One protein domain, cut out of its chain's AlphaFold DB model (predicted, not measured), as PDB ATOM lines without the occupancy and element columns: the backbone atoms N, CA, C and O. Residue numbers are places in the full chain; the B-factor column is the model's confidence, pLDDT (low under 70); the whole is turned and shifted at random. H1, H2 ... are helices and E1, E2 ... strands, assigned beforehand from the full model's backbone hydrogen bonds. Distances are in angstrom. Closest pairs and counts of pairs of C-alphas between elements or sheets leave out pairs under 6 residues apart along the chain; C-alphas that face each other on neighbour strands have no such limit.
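This is residues 6 to 106 of the 108 residues of an uncharacterized protein of Parachlamydia sp (UniProt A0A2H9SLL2). One long helix, H2, runs along one face of a twisted four-stranded sheet, making two layers; beyond the sheet, short H1 touches H2. The printed part has 101 residues, mixed in class, ordered E1, E2, H1, E3, E4, H2; the antiparallel sheet runs E1, E2, E4, E3. It is only just compact, close to loose, with radius of gyration 15.1 A, spanning 53 by 28 by 16 A.

Start at E1, residues 6 to 9, a hairpin with E2, residues 14 to 23; N 6 and O 18 are 2.9 A apart. H2, residues 73 to 104, is on the sheet, its height over the sheet 8.4 A; C-alphas 21 and 91 are its closest to E2, 5.0 A. H1, residues 30 to 35, touches H2 with closest C-alphas 32 and 98, 6.0 A.

Find C-alpha 6 at (274.203, 239.438, 303.739); H2 runs 47.7 A to C-alpha 104 at (267.752, 206.079, 313.790).

The printed part has no cut; residues 36 to 48 form the long link. Confidence is under 70 at residues 11, 69 to 70 and 100 to 106.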
ATOM      1  N   CYS A   6     273.232 238.712 304.538       89.56
ATOM      2  CA  CYS A   6     274.203 239.438 303.739       89.56
ATOM      3  C   CYS A   6     273.515 239.950 302.475       89.56
ATOM      4  O   CYS A   6     273.091 239.151 301.638       89.56
ATOM      5  N   VAL A   7     273.437 241.271 302.328       89.00
ATOM      6  CA  VAL A   7     272.955 241.929 301.109       89.00
ATOM      7  C   VAL A   7     274.157 242.436 300.320       89.00
ATOM      8  O   VAL A   7     274.989 243.171 300.850       89.00
ATOM      9  N   GLY A   8     274.257 242.034 299.056       86.94
ATOM     10  CA  GLY A   8     275.308 242.453 298.136       86.94
ATOM     11  C   GLY A   8     274.728 243.062 296.867       86.94
ATOM     12  O   GLY A   8     273.630 242.701 296.441       86.94
ATOM     13  N   THR A   9     275.486 243.958 296.246       85.12
ATOM     14  CA  THR A   9     275.202 244.472 294.900       85.12
ATOM     15  C   THR A   9     276.384 244.159 293.996       85.12
ATOM     16  O   THR A   9     277.527 244.172 294.462       85.12
ATOM     17  N   ASP A  10     276.122 243.836 292.735       79.00
ATOM     18  CA  ASP A  10     277.167 243.585 291.745       79.00
ATOM     19  C   ASP A  10     277.256 244.707 290.696       79.00
ATOM     20  O   ASP A  10     276.461 245.651 290.661       79.00
ATOM     21  N   HIS A  11     278.258 244.607 289.823       68.19
ATOM     22  CA  HIS A  11     278.471 245.559 288.732       68.19
ATOM     23  C   HIS A  11     277.395 245.491 287.632       68.19
ATOM     24  O   HIS A  11     277.373 246.363 286.766       68.19
ATOM     25  N   HIS A  12     276.512 244.489 287.660       70.38
ATOM     26  CA  HIS A  12     275.447 244.270 286.681       70.38
ATOM     27  C   HIS A  12     274.086 244.780 287.164       70.38
ATOM     28  O   HIS A  12     273.055 244.413 286.602       70.38
ATOM     29  N   SER A  13     274.075 245.631 288.194       75.75
ATOM     30  CA  SER A  13     272.845 246.132 288.799       75.75
ATOM     31  C   SER A  13     271.952 245.001 289.317       75.75
ATOM     32  O   SER A  13     270.728 245.112 289.268       75.75
ATOM     33  N   ALA A  14     272.540 243.920 289.830       83.94
ATOM     34  CA  ALA A  14     271.821 242.880 290.546       83.94
ATOM     35  C   ALA A  14     271.963 243.067 292.060       83.94
ATOM     36  O   ALA A  14     273.020 243.433 292.580       83.94
ATOM     37  N   VAL A  15     270.872 242.803 292.773       88.88
ATOM     38  CA  VAL A  15     270.881 242.601 294.216       88.88
ATOM     39  C   VAL A  15     270.989 241.110 294.489       88.88
ATOM     40  O   VAL A  15     270.357 240.280 293.833       88.88
ATOM     41  N   SER A  16     271.777 240.772 295.494       91.44
ATOM     42  CA  SER A  16     271.884 239.418 296.008       91.44
ATOM     43  C   SER A  16     271.635 239.433 297.507       91.44
ATOM     44  O   SER A  16     272.103 240.325 298.215       91.44
ATOM     45  N   MET A  17     270.883 238.449 297.988       93.50
ATOM     46  CA  MET A  17     270.743 238.191 299.418       93.50
ATOM     47  C   MET A  17     271.224 236.778 299.690       93.50
ATOM     48  O   MET A  17     270.945 235.857 298.920       93.50
ATOM     49  N   ARG A  18     271.974 236.606 300.773       94.81
ATOM     50  CA  ARG A  18     272.478 235.308 301.206       94.81
ATOM     51  C   ARG A  18     272.370 235.202 302.715       94.81
ATOM     52  O   ARG A  18     272.769 236.119 303.426       94.81
ATOM     53  N   THR A  19     271.906 234.062 303.203       95.88
ATOM     54  CA  THR A  19     271.959 233.747 304.633       95.88
ATOM     55  C   THR A  19     272.217 232.263 304.853       95.88
ATOM     56  O   THR A  19     271.920 231.431 303.993       95.88
ATOM     57  N   GLU A  20     272.844 231.936 305.978       95.69
ATOM     58  CA  GLU A  20     273.071 230.559 306.409       95.69
ATOM     59  C   GLU A  20     271.780 230.002 307.018       95.69
ATOM     60  O   GLU A  20     271.231 230.575 307.964       95.69
ATOM     61  N   VAL A  21     271.309 228.877 306.477       94.88
ATOM     62  CA  VAL A  21     270.111 228.165 306.951       94.88
ATOM     63  C   VAL A  21     270.432 226.848 307.652       94.88
ATOM     64  O   VAL A  21     269.550 226.261 308.263       94.88
ATOM     65  N   TYR A  22     271.685 226.393 307.599       94.44
ATOM     66  CA  TYR A  22     272.143 225.206 308.317       94.44
ATOM     67  C   TYR A  22     273.660 225.223 308.503       94.44
ATOM     68  O   TYR A  22     274.396 225.596 307.582       94.44
ATOM     69  N   PHE A  23     274.110 224.737 309.659       93.00
ATOM     70  CA  PHE A  23     275.508 224.447 309.956       93.00
ATOM     71  C   PHE A  23     275.617 223.057 310.585       93.00
ATOM     72  O   PHE A  23     275.232 222.852 311.733       93.00
ATOM     73  N   GLY A  24     276.174 222.111 309.832       87.50
ATOM     74  CA  GLY A  24     276.320 220.718 310.257       87.50
ATOM     75  C   GLY A  24     277.524 220.456 311.164       87.50
ATOM     76  O   GLY A  24     277.781 219.313 311.535       87.50
ATOM     77  N   GLY A  25     278.313 221.486 311.493       88.75
ATOM     78  CA  GLY A  25     279.539 221.365 312.287       88.75
ATOM     79  C   GLY A  25     280.690 220.728 311.511       88.75
ATOM     80  O   GLY A  25     281.679 221.381 311.192       88.75
ATOM     81  N   ASN A  26     280.556 219.437 311.226       89.06
ATOM     82  CA  ASN A  26     281.574 218.574 310.633       89.06
ATOM     83  C   ASN A  26     281.011 217.596 309.586       89.06
ATOM     84  O   ASN A  26     281.775 216.828 309.002       89.06
ATOM     85  N   PHE A  27     279.692 217.573 309.378       89.00
ATOM     86  CA  PHE A  27     279.042 216.717 308.391       89.00
ATOM     87  C   PHE A  27     277.640 217.237 308.052       89.00
ATOM     88  O   PHE A  27     276.965 217.786 308.913       89.00
ATOM     89  N   ILE A  28     277.177 217.028 306.815       90.06
ATOM     90  CA  ILE A  28     275.784 217.293 306.416       90.06
ATOM     91  C   ILE A  28     275.088 215.949 306.166       90.06
ATOM     92  O   ILE A  28     275.450 215.271 305.189       90.06
ATOM     93  N   PRO A  29     274.088 215.565 306.983       90.69
ATOM     94  CA  PRO A  29     273.374 214.302 306.839       90.69
ATOM     95  C   PRO A  29     272.678 214.113 305.497       90.69
ATOM     96  O   PRO A  29     272.250 215.058 304.832       90.69
ATOM     97  N   GLN A  30     272.529 212.849 305.094       88.81
ATOM     98  CA  GLN A  30     271.867 212.515 303.834       88.81
ATOM     99  C   GLN A  30     270.378 212.889 303.850       88.81
ATOM    100  O   GLN A  30     269.833 213.223 302.798       88.81
ATOM    101  N   SER A  31     269.726 212.853 305.015       86.81
ATOM    102  CA  SER A  31     268.361 213.361 305.200       86.81
ATOM    103  C   SER A  31     268.264 214.844 304.854       86.81
ATOM    104  O   SER A  31     267.439 215.210 304.020       86.81
ATOM    105  N   VAL A  32     269.163 215.667 305.402       90.62
ATOM    106  CA  VAL A  32     269.274 217.103 305.127       90.62
ATOM    107  C   VAL A  32     269.536 217.345 303.640       90.62
ATOM    108  O   VAL A  32     268.822 218.118 303.005       90.62
ATOM    109  N   ARG A  33     270.476 216.607 303.032       90.75
ATOM    110  CA  ARG A  33     270.764 216.692 301.585       90.75
ATOM    111  C   ARG A  33     269.556 216.365 300.710       90.75
ATOM    112  O   ARG A  33     269.382 216.974 299.663       90.75
ATOM    113  N   ARG A  34     268.738 215.384 301.098       89.06
ATOM    114  CA  ARG A  34     267.512 215.031 300.363       89.06
ATOM    115  C   ARG A  34     266.409 216.058 300.585       89.06
ATOM    116  O   ARG A  34     265.704 216.386 299.640       89.06
ATOM    117  N   CYS A  35     266.286 216.561 301.807       88.19
ATOM    118  CA  CYS A  35     265.303 217.556 302.217       88.19
ATOM    119  C   CYS A  35     265.408 218.830 301.365       88.19
ATOM    120  O   CYS A  35     264.423 219.250 300.764       88.19
ATOM    121  N   ILE A  36     266.612 219.366 301.172       90.12
ATOM    122  CA  ILE A  36     266.814 220.586 300.372       90.12
ATOM    123  C   ILE A  36     266.586 220.417 298.860       90.12
ATOM    124  O   ILE A  36     266.515 221.405 298.138       90.12
ATOM    125  N   LEU A  37     266.487 219.178 298.365       87.19
ATOM    126  CA  LEU A  37     266.132 218.887 296.971       87.19
ATOM    127  C   LEU A  37     264.615 218.809 296.766       87.19
ATOM    128  O   LEU A  37     264.143 218.800 295.630       87.19
ATOM    129  N   THR A  38     263.849 218.712 297.854       84.12
ATOM    130  CA  THR A  38     262.388 218.703 297.806       84.12
ATOM    131  C   THR A  38     261.841 220.119 297.887       84.12
ATOM    132  O   THR A  38     262.371 220.954 298.612       84.12
ATOM    133  N   LYS A  39     260.761 220.387 297.148       77.44
ATOM    134  CA  LYS A  39     260.028 221.646 297.262       77.44
ATOM    135  C   LYS A  39     259.172 221.633 298.536       77.44
ATOM    136  O   LYS A  39     258.249 220.814 298.604       77.44
ATOM    137  N   PRO A  40     259.443 222.492 299.529       79.81
ATOM    138  CA  PRO A  40     258.669 222.507 300.757       79.81
ATOM    139  C   PRO A  40     257.316 223.199 300.557       79.81
ATOM    140  O   PRO A  40     257.121 223.991 299.638       79.81
ATOM    141  N   PHE A  41     256.367 222.926 301.452       82.38
ATOM    142  CA  PHE A  41     255.012 223.492 301.392       82.38
ATOM    143  C   PHE A  41     254.963 225.004 301.674       82.38
ATOM    144  O   PHE A  41     253.996 225.664 301.294       82.38
ATOM    145  N   PHE A  42     255.977 225.548 302.353       84.38
ATOM    146  CA  PHE A  42     256.092 226.977 302.650       84.38
ATOM    147  C   PHE A  42     256.684 227.788 301.490       84.38
ATOM    148  O   PHE A  42     256.592 229.012 301.505       84.38
ATOM    149  N   ASP A  43     257.239 227.134 300.462       80.62
ATOM    150  CA  ASP A  43     257.712 227.809 299.255       80.62
ATOM    151  C   ASP A  43     256.519 228.201 298.366       80.62
ATOM    152  O   ASP A  43     255.991 227.419 297.565       80.62
ATOM    153  N   ARG A  44     256.069 229.446 298.548       80.50
ATOM    154  CA  ARG A  44     254.922 230.041 297.848       80.50
ATOM    155  C   ARG A  44     255.285 230.636 296.482       80.50
ATOM    156  O   ARG A  44     254.403 231.198 295.834       80.50
ATOM    157  N   ASN A  45     256.536 230.510 296.020       79.62
ATOM    158  CA  ASN A  45     257.077 231.173 294.821       79.62
ATOM    159  C   ASN A  45     256.877 232.704 294.800       79.62
ATOM    160  O   ASN A  45     256.708 233.283 293.726       79.62
ATOM    161  N   MET A  46     256.842 233.367 295.962       83.88
ATOM    162  CA  MET A  46     256.752 234.835 296.010       83.88
ATOM    163  C   MET A  46     258.046 235.496 295.522       83.88
ATOM    164  O   MET A  46     257.998 236.529 294.858       83.88
ATOM    165  N   ILE A  47     259.186 234.863 295.798       89.38
ATOM    166  CA  ILE A  47     260.500 235.229 295.274       89.38
ATOM    167  C   ILE A  47     261.241 233.968 294.824       89.38
ATOM    168  O   ILE A  47     261.040 232.891 295.384       89.38
ATOM    169  N   ASP A  48     262.098 234.103 293.812       89.38
ATOM    170  CA  ASP A  48     262.928 232.995 293.338       89.38
ATOM    171  C   ASP A  48     264.178 232.865 294.213       89.38
ATOM    172  O   ASP A  48     265.007 233.778 294.286       89.38
ATOM    173  N   THR A  49     264.295 231.744 294.920       92.19
ATOM    174  CA  THR A  49     265.416 231.473 295.820       92.19
ATOM    175  C   THR A  49     266.021 230.114 295.536       92.19
ATOM    176  O   THR A  49     265.361 229.182 295.086       92.19
ATOM    177  N   THR A  50     267.312 229.993 295.816       93.06
ATOM    178  CA  THR A  50     268.059 228.753 295.624       93.06
ATOM    179  C   THR A  50     268.805 228.384 296.893       93.06
ATOM    180  O   THR A  50     269.319 229.246 297.609       93.06
ATOM    181  N   LEU A  51     268.881 227.085 297.168       94.06
ATOM    182  CA  LEU A  51     269.740 226.546 298.212       94.06
ATOM    183  C   LEU A  51     271.055 226.078 297.603       94.06
ATOM    184  O   LEU A  51     271.082 225.401 296.575       94.06
ATOM    185  N   THR A  52     272.160 226.408 298.262       94.44
ATOM    186  CA  THR A  52     273.486 225.916 297.880       94.44
ATOM    187  C   THR A  52     274.186 225.297 299.071       94.44
ATOM    188  O   THR A  52     274.229 225.909 300.140       94.44
ATOM    189  N   ILE A  53     274.761 224.116 298.855       94.88
ATOM    190  CA  ILE A  53     275.578 223.414 299.841       94.88
ATOM    191  C   ILE A  53     277.025 223.884 299.704       94.88
ATOM    192  O   ILE A  53     277.586 223.880 298.610       94.88
ATOM    193  N   ASP A  54     277.616 224.275 300.822       94.12
ATOM    194  CA  ASP A  54     279.047 224.477 300.986       94.12
ATOM    195  C   ASP A  54     279.614 223.243 301.697       94.12
ATOM    196  O   ASP A  54     279.504 223.099 302.917       94.12
ATOM    197  N   GLU A  55     280.152 222.319 300.901       92.44
ATOM    198  CA  GLU A  55     280.699 221.041 301.373       92.44
ATOM    199  C   GLU A  55     281.971 221.211 302.201       92.44
ATOM    200  O   GLU A  55     282.232 220.412 303.094       92.44
ATOM    201  N   GLU A  56     282.757 222.251 301.917       93.44
ATOM    202  CA  GLU A  56     284.022 222.501 302.609       93.44
ATOM    203  C   GLU A  56     283.775 222.949 304.051       93.44
ATOM    204  O   GLU A  56     284.528 222.587 304.954       93.44
ATOM    205  N   ASN A  57     282.694 223.704 304.270       94.69
ATOM    206  CA  ASN A  57     282.352 224.274 305.573       94.69
ATOM    207  C   ASN A  57     281.132 223.622 306.237       94.69
ATOM    208  O   ASN A  57     280.711 224.075 307.302       94.69
ATOM    209  N   PHE A  58     280.555 222.582 305.629       94.12
ATOM    210  CA  PHE A  58     279.346 221.889 306.094       94.12
ATOM    211  C   PHE A  58     278.154 222.830 306.333       94.12
ATOM    212  O   PHE A  58     277.436 222.714 307.330       94.12
ATOM    213  N   LYS A  59     277.944 223.780 305.416       94.94
ATOM    214  CA  LYS A  59     276.895 224.808 305.518       94.94
ATOM    215  C   LYS A  59     275.903 224.720 304.375       94.94
ATOM    216  O   LYS A  59     276.244 224.308 303.269       94.94
ATOM    217  N   ILE A  60     274.681 225.174 304.624       95.25
ATOM    218  CA  ILE A  60     273.689 225.394 303.568       95.25
ATOM    219  C   ILE A  60     273.287 226.858 303.597       95.25
ATOM    220  O   ILE A  60     272.998 227.426 304.651       95.25
ATOM    221  N   PHE A  61     273.274 227.465 302.418       95.81
ATOM    222  CA  PHE A  61     272.913 228.860 302.235       95.81
ATOM    223  C   PHE A  61     271.665 228.982 301.381       95.81
ATOM    224  O   PHE A  61     271.604 228.383 300.308       95.81
ATOM    225  N   LEU A  62     270.738 229.826 301.824       95.38
ATOM    226  CA  LEU A  62     269.667 230.354 300.991       95.38
ATOM    227  C   LEU A  62     270.186 231.579 300.244       95.38
ATOM    228  O   LEU A  62     270.865 232.430 300.829       95.38
ATOM    229  N   LYS A  63     269.886 231.649 298.951       94.38
ATOM    230  CA  LYS A  63     270.310 232.719 298.055       94.38
ATOM    231  C   LYS A  63     269.131 233.258 297.266       94.38
ATOM    232  O   LYS A  63     268.330 232.490 296.744       94.38
ATOM    233  N   TYR A  64     269.091 234.571 297.136       92.31
ATOM    234  CA  TYR A  64     268.219 235.304 296.228       92.31
ATOM    235  C   TYR A  64     269.085 236.108 295.260       92.31
ATOM    236  O   TYR A  64     270.155 236.604 295.632       92.31
ATOM    237  N   SER A  65     268.639 236.237 294.015       89.50
ATOM    238  CA  SER A  65     269.250 237.115 293.019       89.50
ATOM    239  C   SER A  65     268.147 237.795 292.222       89.50
ATOM    240  O   SER A  65     267.261 237.130 291.694       89.50
ATOM    241  N   GLY A  66     268.195 239.120 292.145       85.38
ATOM    242  CA  GLY A  66     267.204 239.921 291.435       85.38
ATOM    243  C   GLY A  66     267.827 241.172 290.833       85.38
ATOM    244  O   GLY A  66     268.928 241.570 291.202       85.38
ATOM    245  N   THR A  67     267.135 241.811 289.901       81.62
ATOM    246  CA  THR A  67     267.592 243.056 289.269       81.62
ATOM    247  C   THR A  67     267.224 244.277 290.111       81.62
ATOM    248  O   THR A  67     266.090 244.414 290.567       81.62
ATOM    249  N   ILE A  68     268.162 245.207 290.296       73.31
ATOM    250  CA  ILE A  68     267.953 246.465 291.034       73.31
ATOM    251  C   ILE A  68     266.959 247.370 290.297       73.31
ATOM    252  O   ILE A  68     266.177 248.063 290.938       73.31
ATOM    253  N   GLU A  69     266.922 247.320 288.962       69.25
ATOM    254  CA  GLU A  69     266.004 248.131 288.146       69.25
ATOM    255  C   GLU A  69     264.522 247.866 288.458       69.25
ATOM    256  O   GLU A  69     263.686 248.758 288.321       69.25
ATOM    257  N   SER A  70     264.193 246.661 288.934       64.06
ATOM    258  CA  SER A  70     262.838 246.278 289.351       64.06
ATOM    259  C   SER A  70     262.516 246.591 290.818       64.06
ATOM    260  O   SER A  70     261.386 246.374 291.251       64.06
ATOM    261  N   LEU A  71     263.479 247.089 291.599       71.12
ATOM    262  CA  LEU A  71     263.354 247.240 293.048       71.12
ATOM    263  C   LEU A  71     263.241 248.712 293.442       71.12
ATOM    264  O   LEU A  71     264.229 249.423 293.608       71.12
ATOM    265  N   ASN A  72     262.007 249.168 293.657       78.75
ATOM    266  CA  ASN A  72     261.781 250.367 294.462       78.75
ATOM    267  C   ASN A  72     261.917 250.028 295.962       78.75
ATOM    268  O   ASN A  72     261.911 248.857 296.346       78.75
ATOM    269  N   GLN A  73     262.019 251.047 296.824       81.44
ATOM    270  CA  GLN A  73     262.222 250.864 298.270       81.44
ATOM    271  C   GLN A  73     261.196 249.913 298.908       81.44
ATOM    272  O   GLN A  73     261.561 249.112 299.762       81.44
ATOM    273  N   ARG A  74     259.928 249.985 298.491       86.56
ATOM    274  CA  ARG A  74     258.861 249.135 299.028       86.56
ATOM    275  C   ARG A  74     259.035 247.686 298.584       86.56
ATOM    276  O   ARG A  74     259.052 246.807 299.426       86.56
ATOM    277  N   THR A  75     259.262 247.458 297.293       86.19
ATOM    278  CA  THR A  75     259.500 246.115 296.753       86.19
ATOM    279  C   THR A  75     260.750 245.478 297.358       86.19
ATOM    280  O   THR A  75     260.757 244.283 297.613       86.19
ATOM    281  N   PHE A  76     261.796 246.259 297.639       87.44
ATOM    282  CA  PHE A  76     262.972 245.745 298.342       87.44
ATOM    283  C   PHE A  76     262.647 245.285 299.769       87.44
ATOM    284  O   PHE A  76     263.124 244.229 300.177       87.44
ATOM    285  N   ILE A  77     261.833 246.046 300.510       89.94
ATOM    286  CA  ILE A  77     261.367 245.647 301.846       89.94
ATOM    287  C   ILE A  77     260.534 244.367 301.748       89.94
ATOM    288  O   ILE A  77     260.834 243.418 302.462       89.94
ATOM    289  N   ASP A  78     259.578 244.303 300.817       90.50
ATOM    290  CA  ASP A  78     258.732 243.120 300.610       90.50
ATOM    291  C   ASP A  78     259.587 241.872 300.288       90.50
ATOM    292  O   ASP A  78     259.378 240.798 300.849       90.50
ATOM    293  N   VAL A  79     260.606 242.013 299.428       91.00
ATOM    294  CA  VAL A  79     261.552 240.931 299.095       91.00
ATOM    295  C   VAL A  79     262.391 240.526 300.306       91.00
ATOM    296  O   VAL A  79     262.619 239.337 300.511       91.00
ATOM    297  N   LEU A  80     262.864 241.483 301.106       91.44
ATOM    298  CA  LEU A  80     263.668 241.200 302.294       91.44
ATOM    299  C   LEU A  80     262.846 240.491 303.381       91.44
ATOM    300  O   LEU A  80     263.354 239.568 304.016       91.44
ATOM    301  N   GLU A  81     261.597 240.905 303.593       92.69
ATOM    302  CA  GLU A  81     260.670 240.265 304.530       92.69
ATOM    303  C   GLU A  81     260.364 238.829 304.097       92.69
ATOM    304  O   GLU A  81     260.520 237.907 304.899       92.69
ATOM    305  N   GLU A  82     260.033 238.618 302.821       92.94
ATOM    306  CA  GLU A  82     259.777 237.278 302.287       92.94
ATOM    307  C   GLU A  82     261.032 236.395 302.346       92.94
ATOM    308  O   GLU A  82     260.970 235.237 302.758       92.94
ATOM    309  N   PHE A  83     262.203 236.939 302.005       93.50
ATOM    310  CA  PHE A  83     263.471 236.217 302.120       93.50
ATOM    311  C   PHE A  83     263.777 235.826 303.570       93.50
ATOM    312  O   PHE A  83     264.253 234.718 303.823       93.50
ATOM    313  N   SER A  84     263.489 236.713 304.524       93.75
ATOM    314  CA  SER A  84     263.664 236.444 305.956       93.75
ATOM    315  C   SER A  84     262.726 235.335 306.428       93.75
ATOM    316  O   SER A  84     263.180 234.407 307.096       93.75
ATOM    317  N   TYR A  85     261.454 235.387 306.022       93.81
ATOM    318  CA  TYR A  85     260.473 234.342 306.304       93.81
ATOM    319  C   TYR A  85     260.929 232.983 305.758       93.81
ATOM    320  O   TYR A  85     261.019 232.012 306.508       93.81
ATOM    321  N   LEU A  86     261.317 232.918 304.479       93.62
ATOM    322  CA  LEU A  86     261.816 231.684 303.867       93.62
ATOM    323  C   LEU A  86     263.069 231.153 304.571       93.62
ATOM    324  O   LEU A  86     263.210 229.944 304.736       93.62
ATOM    325  N   ALA A  87     263.981 232.030 304.996       94.12
ATOM    326  CA  ALA A  87     265.172 231.621 305.729       94.12
ATOM    327  C   ALA A  87     264.834 230.973 307.080       94.12
ATOM    328  O   ALA A  87     265.467 229.985 307.453       94.12
ATOM    329  N   GLU A  88     263.854 231.507 307.812       94.12
ATOM    330  CA  GLU A  88     263.394 230.930 309.079       94.12
ATOM    331  C   GLU A  88     262.685 229.587 308.873       94.12
ATOM    332  O   GLU A  88     263.006 228.617 309.561       94.12
ATOM    333  N   GLU A  89     261.796 229.489 307.885       94.31
ATOM    334  CA  GLU A  89     261.104 228.236 307.559       94.31
ATOM    335  C   GLU A  89     262.086 227.142 307.122       94.31
ATOM    336  O   GLU A  89     262.004 226.006 307.593       94.31
ATOM    337  N   TRP A  90     263.081 227.480 306.292       93.94
ATOM    338  CA  TRP A  90     264.131 226.536 305.908       93.94
ATOM    339  C   TRP A  90     264.945 226.048 307.103       93.94
ATOM    340  O   TRP A  90     265.248 224.857 307.167       93.94
ATOM    341  N   LYS A  91     265.275 226.925 308.060       93.25
ATOM    342  CA  LYS A  91     265.974 226.526 309.292       93.25
ATOM    343  C   LYS A  91     265.165 225.506 310.080       93.25
ATOM    344  O   LYS A  91     265.684 224.446 310.410       93.25
ATOM    345  N   LEU A  92     263.892 225.804 310.334       91.69
ATOM    346  CA  LEU A  92     263.005 224.915 311.084       91.69
ATOM    347  C   LEU A  92     262.839 223.567 310.380       91.69
ATOM    348  O   LEU A  92     262.973 222.516 311.005       91.69
ATOM    349  N   PHE A  93     262.612 223.598 309.069       91.62
ATOM    350  CA  PHE A  93     262.420 222.399 308.269       91.62
ATOM    351  C   PHE A  93     263.677 221.523 308.235       91.62
ATOM    352  O   PHE A  93     263.604 220.312 308.452       91.62
ATOM    353  N   ILE A  94     264.854 222.115 308.024       92.00
ATOM    354  CA  ILE A  94     266.113 221.366 308.040       92.00
ATOM    355  C   ILE A  94     266.392 220.807 309.443       92.00
ATOM    356  O   ILE A  94     266.741 219.632 309.553       92.00
ATOM    357  N   ASP A  95     266.178 221.591 310.504       88.88
ATOM    358  CA  ASP A  95     266.379 221.158 311.893       88.88
ATOM    359  C   ASP A  95     265.486 219.967 312.279       88.88
ATOM    360  O   ASP A  95     265.911 219.075 313.017       88.88
ATOM    361  N   GLU A  96     264.239 219.925 311.804       87.06
ATOM    362  CA  GLU A  96     263.349 218.776 312.008       87.06
ATOM    363  C   GLU A  96     263.875 217.518 311.309       87.06
ATOM    364  O   GLU A  96     263.879 216.427 311.889       87.06
ATOM    365  N   HIS A  97     264.365 217.660 310.078       85.50
ATOM    366  CA  HIS A  97     264.920 216.552 309.306       85.50
ATOM    367  C   HIS A  97     266.262 216.043 309.854       85.50
ATOM    368  O   HIS A  97     266.485 214.833 309.860       85.50
ATOM    369  N   ASP A  98     267.110 216.930 310.371       84.12
ATOM    370  CA  ASP A  98     268.375 216.586 311.030       84.12
ATOM    371  C   ASP A  98     268.137 215.772 312.316       84.12
ATOM    372  O   ASP A  98     268.723 214.704 312.523       84.12
ATOM    373  N   LYS A  99     267.169 216.197 313.143       78.44
ATOM    374  CA  LYS A  99     266.767 215.469 314.362       78.44
ATOM    375  C   LYS A  99     266.219 214.076 314.074       78.44
ATOM    376  O   LYS A  99     266.422 213.167 314.882       78.44
ATOM    377  N   ASN A 100     265.538 213.887 312.947       67.50
ATOM    378  CA  ASN A 100     265.000 212.581 312.575       67.50
ATOM    379  C   ASN A 100     266.109 211.548 312.312       67.50
ATOM    380  O   ASN A 100     265.927 210.379 312.653       67.50
ATOM    381  N   ASP A 101     267.285 211.955 311.822       58.69
ATOM    382  CA  ASP A 101     268.434 211.049 311.657       58.69
ATOM    383  C   ASP A 101     269.071 210.645 313.004       58.69
ATOM    384  O   ASP A 101     269.557 209.518 313.158       58.69
ATOM    385  N   LEU A 102     269.009 211.507 314.027       57.75
ATOM    386  CA  LEU A 102     269.494 211.189 315.380       57.75
ATOM    387  C   LEU A 102     268.671 210.086 316.072       57.75
ATOM    388  O   LEU A 102     269.183 209.393 316.953       57.75
ATOM    389  N   VAL A 103     267.411 209.882 315.673       55.22
ATOM    390  CA  VAL A 103     266.556 208.818 316.228       55.22
ATOM    391  C   VAL A 103     266.951 207.440 315.682       55.22
ATOM    392  O   VAL A 103     266.937 206.458 316.425       55.22
ATOM    393  N   TYR A 104     267.380 207.354 314.419       49.44
ATOM    394  CA  TYR A 104     267.752 206.079 313.790       49.44
ATOM    395  C   TYR A 104     269.126 205.545 314.216       49.44
ATOM    396  O   TYR A 104     269.399 204.356 314.060       49.44
ATOM    397  N   THR A 105     269.991 206.384 314.789       49.44
ATOM    398  CA  THR A 105     271.366 206.004 315.163       49.44
ATOM    399  C   THR A 105     271.507 205.440 316.582       49.44
ATOM    400  O   THR A 105     272.581 204.957 316.933       49.44
ATOM    401  N   ARG A 106     270.438 205.413 317.395       46.41
ATOM    402  CA  ARG A 106     270.455 204.855 318.768       46.41
ATOM    403  C   ARG A 106     270.087 203.371 318.886       46.41
ATOM    404  O   ARG A 106     269.840 202.900 319.992       46.41
TER     405      ARG A 106